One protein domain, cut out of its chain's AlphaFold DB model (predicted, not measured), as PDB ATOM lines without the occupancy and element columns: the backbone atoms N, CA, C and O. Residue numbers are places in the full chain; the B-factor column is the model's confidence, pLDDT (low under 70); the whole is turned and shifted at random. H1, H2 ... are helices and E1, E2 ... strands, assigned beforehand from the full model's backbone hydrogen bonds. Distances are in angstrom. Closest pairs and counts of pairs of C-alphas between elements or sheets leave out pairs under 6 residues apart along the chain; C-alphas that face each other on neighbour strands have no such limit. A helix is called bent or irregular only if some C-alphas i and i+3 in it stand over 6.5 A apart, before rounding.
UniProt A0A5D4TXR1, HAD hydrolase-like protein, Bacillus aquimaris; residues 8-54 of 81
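AT A GLANCE: This is residues 8 to 54 of the 81 residues of the protein "HAD hydrolase-like protein" of Bacillus aquimaris (UniProt A0A5D4TXR1). A ribbon of two short parallel strands, E1 and E2, has one helix, H2, packed over one of its faces, and a shorter helix, H1, sits off toward one end of the long axis. The last residues, 51 to 54, run out at the other end. The printed part has 47 residues, with two named helices and two named strands in the order H1, E1, H2, E2; the class is mixed, helices and strands. It is compact, with a radius of gyration of the C-alphas of 10.4 A, and elongated, spanning 32 by 19 by 14 A.

IN THESE COORDINATES: After residues 8 to 13, H1 takes residues 14 to 19, 8.8 A long, from C-alpha 14 at (34.086, 36.253, -12.283). E1 is residues 28 to 31, 9.7 A. H2 is residues 34 to 44, 14.5 A; it is neither bent nor irregular, but only just: C-alphas 35 and 38 are 6.3 A apart. E2 is residues 47 to 50, 9.9 A, ending with C-alpha 50 at (24.592, 27.847, -26.926).

HOW THE PARTS SIT: E1 and E2 are parallel, at 23 degrees; N 29 and O 47 are 2.9 A apart and N 49 and O 29 2.8 A, both within hydrogen-bond range. E1, H2 and E2 form a strand-helix-strand unit, two parallel neighbour strands with a helix between them in the chain, and its crossover is right-handed. The closest C-alphas of H2 and E2 are those of Gly 41 and Thr 48, 5.7 A; of E1 and H2, those of Gly 31 and Asp 37, 5.4 A. H1 and H2 are close but not clearly touching, their closest C-alphas, of Lys 14 and Leu 44, being 6.5 A apart. They run the same way at a steep tilt of 49 degrees. H1 and E2 are apart. Every O i to N i+4 pair is within hydrogen-bond range in H1, and 6 of 7 in H2.

THE WHOLE: The two C-alphas farthest apart, of Gln 19 and Arg 53, are 32.6 A apart. The printed part has no cut and no long link. Residues 11 and 54 have pLDDT under 70; the mean of the printed part is 85.8.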
ATOM      1  N   CYS A   8      41.422  32.101 -18.161       80.50
ATOM      2  CA  CYS A   8      40.043  32.317 -17.718       80.50
ATOM      3  C   CYS A   8      39.327  30.963 -17.587       80.50
ATOM      4  O   CYS A   8      38.604  30.527 -18.486       80.50
ATOM      5  N   LYS A   9      39.563  30.239 -16.484       80.19
ATOM      6  CA  LYS A   9      38.928  28.927 -16.266       80.19
ATOM      7  C   LYS A   9      37.456  29.087 -15.885       80.19
ATOM      8  O   LYS A   9      37.128  29.771 -14.921       80.19
ATOM      9  N   LYS A  10      36.571  28.380 -16.591       77.25
ATOM     10  CA  LYS A  10      35.158  28.221 -16.211       77.25
ATOM     11  C   LYS A  10      35.055  27.298 -14.986       77.25
ATOM     12  O   LYS A  10      35.762  26.290 -14.955       77.25
ATOM     13  N   PRO A  11      34.186  27.582 -13.999       64.56
ATOM     14  CA  PRO A  11      33.240  28.703 -13.923       64.56
ATOM     15  C   PRO A  11      33.813  29.979 -13.267       64.56
ATOM     16  O   PRO A  11      33.095  30.962 -13.124       64.56
ATOM     17  N   SER A  12      35.089  29.989 -12.873       74.44
ATOM     18  CA  SER A  12      35.752  31.066 -12.117       74.44
ATOM     19  C   SER A  12      36.144  32.299 -12.949       74.44
ATOM     20  O   SER A  12      37.123  32.971 -12.639       74.44
ATOM     21  N   ILE A  13      35.381  32.626 -13.996       84.19
ATOM     22  CA  ILE A  13      35.633  33.797 -14.859       84.19
ATOM     23  C   ILE A  13      35.288  35.117 -14.142       84.19
ATOM     24  O   ILE A  13      35.754  36.173 -14.553       84.19
ATOM     25  N   LYS A  14      34.534  35.070 -13.036       84.56
ATOM     26  CA  LYS A  14      34.086  36.253 -12.283       84.56
ATOM     27  C   LYS A  14      35.215  37.239 -11.968       84.56
ATOM     28  O   LYS A  14      35.117  38.399 -12.345       84.56
ATOM     29  N   ASN A  15      36.294  36.753 -11.356       85.44
ATOM     30  CA  ASN A  15      37.415  37.595 -10.937       85.44
ATOM     31  C   ASN A  15      38.064  38.308 -12.128       85.44
ATOM     32  O   ASN A  15      38.522  39.433 -11.994       85.44
ATOM     33  N   PHE A  16      38.083  37.661 -13.296       87.88
ATOM     34  CA  PHE A  16      38.617  38.258 -14.512       87.88
ATOM     35  C   PHE A  16      37.729  39.405 -15.012       87.88
ATOM     36  O   PHE A  16      38.239  40.460 -15.360       87.88
ATOM     37  N   LEU A  17      36.401  39.235 -14.997       87.88
ATOM     38  CA  LEU A  17      35.480  40.314 -15.374       87.88
ATOM     39  C   LEU A  17      35.589  41.512 -14.424       87.88
ATOM     40  O   LEU A  17      35.556  42.647 -14.882       87.88
ATOM     41  N   GLU A  18      35.762  41.257 -13.124       88.12
ATOM     42  CA  GLU A  18      35.960  42.307 -12.118       88.12
ATOM     43  C   GLU A  18      37.291  43.051 -12.308       88.12
ATOM     44  O   GLU A  18      37.326  44.272 -12.200       88.12
ATOM     45  N   GLN A  19      38.379  42.339 -12.623       88.50
ATOM     46  CA  GLN A  19      39.691  42.946 -12.888       88.50
ATOM     47  C   GLN A  19      39.694  43.851 -14.122       88.50
ATOM     48  O   GLN A  19      40.374  44.873 -14.129       88.50
ATOM     49  N   GLU A  20      38.932  43.478 -15.147       88.50
ATOM     50  CA  GLU A  20      38.813  44.237 -16.394       88.50
ATOM     51  C   GLU A  20      37.682  45.289 -16.348       88.50
ATOM     52  O   GLU A  20      37.402  45.919 -17.366       88.50
ATOM     53  N   ASP A  21      37.018  45.471 -15.195       91.25
ATOM     54  CA  ASP A  21      35.864  46.370 -14.998       91.25
ATOM     55  C   ASP A  21      34.735  46.153 -16.033       91.25
ATOM     56  O   ASP A  21      34.074  47.077 -16.514       91.25
ATOM     57  N   VAL A  22      34.510  44.890 -16.412       90.94
ATOM     58  CA  VAL A  22      33.503  44.504 -17.404       90.94
ATOM     59  C   VAL A  22      32.214  44.090 -16.710       90.94
ATOM     60  O   VAL A  22      32.171  43.129 -15.938       90.94
ATOM     61  N   LYS A  23      31.114  44.765 -17.051       91.56
ATOM     62  CA  LYS A  23      29.800  44.452 -16.486       91.56
ATOM     63  C   LYS A  23      29.176  43.213 -17.145       91.56
ATOM     64  O   LYS A  23      29.232  43.100 -18.374       91.56
ATOM     65  N   PRO A  24      28.526  42.309 -16.384       91.00
ATOM     66  CA  PRO A  24      27.912  41.092 -16.924       91.00
ATOM     67  C   PRO A  24      26.943  41.318 -18.092       91.00
ATOM     68  O   PRO A  24      26.871  40.494 -19.006       91.00
ATOM     69  N   GLU A  25      26.228  42.446 -18.106       92.75
ATOM     70  CA  GLU A  25      25.227  42.778 -19.128       92.75
ATOM     71  C   GLU A  25      25.848  43.062 -20.502       92.75
ATOM     72  O   GLU A  25      25.166  42.972 -21.524       92.75
ATOM     73  N   GLN A  26      27.140  43.401 -20.529       91.81
ATOM     74  CA  GLN A  26      27.904  43.692 -21.742       91.81
ATOM     75  C   GLN A  26      28.596  42.444 -22.308       91.81
ATOM     76  O   GLN A  26      29.236  42.511 -23.357       91.81
ATOM     77  N   VAL A  27      28.473  41.300 -21.628       91.75
ATOM     78  CA  VAL A  27      29.160  40.060 -21.983       91.75
ATOM     79  C   VAL A  27      28.185  39.078 -22.631       91.75
ATOM     80  O   VAL A  27      27.042  38.909 -22.203       91.75
ATOM     81  N   LEU A  28      28.664  38.390 -23.666       92.81
ATOM     82  CA  LEU A  28      27.990  37.250 -24.275       92.81
ATOM     83  C   LEU A  28      28.936  36.048 -24.265       92.81
ATOM     84  O   LEU A  28      29.983  36.069 -24.911       92.81
ATOM     85  N   ILE A  29      28.561  34.984 -23.557       91.31
ATOM     86  CA  ILE A  29      29.292  33.715 -23.601       91.31
ATOM     87  C   ILE A  29      28.815  32.921 -24.816       91.31
ATOM     88  O   ILE A  29      27.631  32.616 -24.941       91.31
ATOM     89  N   LEU A  30      29.747  32.555 -25.696       90.12
ATOM     90  CA  LEU A  30      29.516  31.612 -26.790       90.12
ATOM     91  C   LEU A  30      30.121  30.258 -26.412       90.12
ATOM     92  O   LEU A  30      31.298  30.187 -26.047       90.12
ATOM     93  N   GLY A  31      29.333  29.189 -26.485       86.31
ATOM     94  CA  GLY A  31      29.794  27.857 -26.096       86.31
ATOM     95  C   GLY A  31      28.943  26.726 -26.652       86.31
ATOM     96  O   GLY A  31      27.900  26.969 -27.250       86.31
ATOM     97  N   ASP A  32      29.394  25.491 -26.481       83.38
ATOM     98  CA  ASP A  32      28.788  24.288 -27.061       83.38
ATOM     99  C   ASP A  32      28.184  23.350 -26.006       83.38
ATOM    100  O   ASP A  32      27.454  22.424 -26.355       83.38
ATOM    101  N   GLN A  33      28.452  23.580 -24.717       80.75
ATOM    102  CA  GLN A  33      28.039  22.687 -23.641       80.75
ATOM    103  C   GLN A  33      27.144  23.386 -22.609       80.75
ATOM    104  O   GLN A  33      27.504  24.388 -21.995       80.75
ATOM    105  N   LEU A  34      25.989  22.772 -22.326       82.31
ATOM    106  CA  LEU A  34      25.029  23.239 -21.314       82.31
ATOM    107  C   LEU A  34      25.662  23.347 -19.916       82.31
ATOM    108  O   LEU A  34      25.551  24.366 -19.237       82.31
ATOM    109  N   MET A  35      26.347  22.289 -19.481       80.19
ATOM    110  CA  MET A  35      26.854  22.190 -18.106       80.19
ATOM    111  C   MET A  35      28.057  23.091 -17.815       80.19
ATOM    112  O   MET A  35      28.371  23.311 -16.647       80.19
ATOM    113  N   THR A  36      28.741  23.598 -18.839       83.94
ATOM    114  CA  THR A  36      29.886  24.497 -18.668       83.94
ATOM    115  C   THR A  36      29.503  25.919 -19.013       83.94
ATOM    116  O   THR A  36      29.635  26.791 -18.166       83.94
ATOM    117  N   ASP A  37      29.004  26.167 -20.221       87.69
ATOM    118  CA  ASP A  37      28.854  27.522 -20.747       87.69
ATOM    119  C   ASP A  37      27.602  28.187 -20.194       87.69
ATOM    120  O   ASP A  37      27.692  29.268 -19.616       87.69
ATOM    121  N   ILE A  38      26.457  27.500 -20.271       88.38
ATOM    122  CA  ILE A  38      25.193  28.014 -19.725       88.38
ATOM    123  C   ILE A  38      25.256  28.082 -18.202       88.38
ATOM    124  O   ILE A  38      24.856  29.086 -17.616       88.38
ATOM    125  N   LEU A  39      25.808  27.059 -17.542       88.81
ATOM    126  CA  LEU A  39      25.984  27.102 -16.090       88.81
ATOM    127  C   LEU A  39      26.911  28.248 -15.659       88.81
ATOM    128  O   LEU A  39      26.646  28.900 -14.650       88.81
ATOM    129  N   CYS A  40      27.987  28.502 -16.409       90.62
ATOM    130  CA  CYS A  40      28.879  29.630 -16.150       90.62
ATOM    131  C   CYS A  40      28.146  30.961 -16.337       90.62
ATOM    132  O   CYS A  40      28.215  31.801 -15.447       90.62
ATOM    133  N   GLY A  41      27.411  31.142 -17.437       91.00
ATOM    134  CA  GLY A  41      26.639  32.361 -17.672       91.00
ATOM    135  C   GLY A  41      25.597  32.619 -16.591       91.00
ATOM    136  O   GLY A  41      25.588  33.700 -16.008       91.00
ATOM    137  N   ASN A  42      24.812  31.604 -16.224       90.69
ATOM    138  CA  ASN A  42      23.810  31.711 -15.159       90.69
ATOM    139  C   ASN A  42      24.433  32.082 -13.805       90.69
ATOM    140  O   ASN A  42      23.874  32.894 -13.077       90.69
ATOM    141  N   ARG A  43      25.605  31.525 -13.469       90.00
ATOM    142  CA  ARG A  43      26.331  31.868 -12.231       90.00
ATOM    143  C   ARG A  43      26.894  33.288 -12.229       90.00
ATOM    144  O   ARG A  43      27.082  33.850 -11.155       90.00
ATOM    145  N   LEU A  44      27.197  33.835 -13.403       90.44
ATOM    146  CA  LEU A  44      27.788  35.165 -13.568       90.44
ATOM    147  C   LEU A  44      26.752  36.256 -13.876       90.44
ATOM    148  O   LEU A  44      27.123  37.421 -13.924       90.44
ATOM    149  N   GLY A  45      25.484  35.900 -14.111       91.88
ATOM    150  CA  GLY A  45      24.473  36.842 -14.607       91.88
ATOM    151  C   GLY A  45      24.706  37.277 -16.061       91.88
ATOM    152  O   GLY A  45      24.247  38.336 -16.472       91.88
ATOM    153  N   VAL A  46      25.434  36.473 -16.839       93.44
ATOM    154  CA  VAL A  46      25.868  36.783 -18.208       93.44
ATOM    155  C   VAL A  46      25.000  36.048 -19.228       93.44
ATOM    156  O   VAL A  46      24.721  34.851 -19.087       93.44
ATOM    157  N   LYS A  47      24.618  36.733 -20.315       93.50
ATOM    158  CA  LYS A  47      23.894  36.095 -21.424       93.50
ATOM    159  C   LYS A  47      24.766  35.028 -22.083       93.50
ATOM    160  O   LYS A  47      25.946  35.244 -22.347       93.50
ATOM    161  N   THR A  48      24.172  33.879 -22.388       92.62
ATOM    162  CA  THR A  48      24.868  32.767 -23.048       92.62
ATOM    163  C   THR A  48      24.138  32.368 -24.320       92.62
ATOM    164  O   THR A  48      22.926  32.169 -24.300       92.62
ATOM    165  N   LEU A  49      24.879  32.216 -25.415       90.94
ATOM    166  CA  LEU A  49      24.396  31.632 -26.657       90.94
ATOM    167  C   LEU A  49      25.036  30.254 -26.818       90.94
ATOM    168  O   LEU A  49      26.251  30.119 -26.985       90.94
ATOM    169  N   LEU A  50      24.186  29.232 -26.757       87.25
ATOM    170  CA  LEU A  50      24.592  27.847 -26.926       87.25
ATOM    171  C   LEU A  50      24.557  27.457 -28.401       87.25
ATOM    172  O   LEU A  50      23.531  27.550 -29.077       87.25
ATOM    173  N   GLN A  51      25.680  26.957 -28.889       79.56
ATOM    174  CA  GLN A  51      25.795  26.385 -30.211       79.56
ATOM    175  C   GLN A  51      25.221  24.965 -30.225       79.56
ATOM    176  O   GLN A  51      25.753  24.042 -29.620       79.56
ATOM    177  N   ILE A  52      24.138  24.774 -30.979       72.56
ATOM    178  CA  ILE A  52      23.414  23.491 -31.061       72.56
ATOM    179  C   ILE A  52      24.099  22.506 -32.033       72.56
ATOM    180  O   ILE A  52      23.821  21.306 -32.031       72.56
ATOM    181  N   ARG A  53      25.019  22.987 -32.883       70.75
ATOM    182  CA  ARG A  53      25.753  22.150 -33.845       70.75
ATOM    183  C   ARG A  53      27.130  21.762 -33.287       70.75
ATOM    184  O   ARG A  53      27.875  22.658 -32.904       70.75
ATOM    185  N   PRO A  54      27.514  20.473 -33.302       59.81
ATOM    186  CA  PRO A  54      28.806  20.041 -32.776       59.81
ATOM    187  C   PRO A  54      29.972  20.584 -33.620       59.81
ATOM    188  O   PRO A  54      30.028  20.367 -34.835       59.81
TER     189      PRO A  54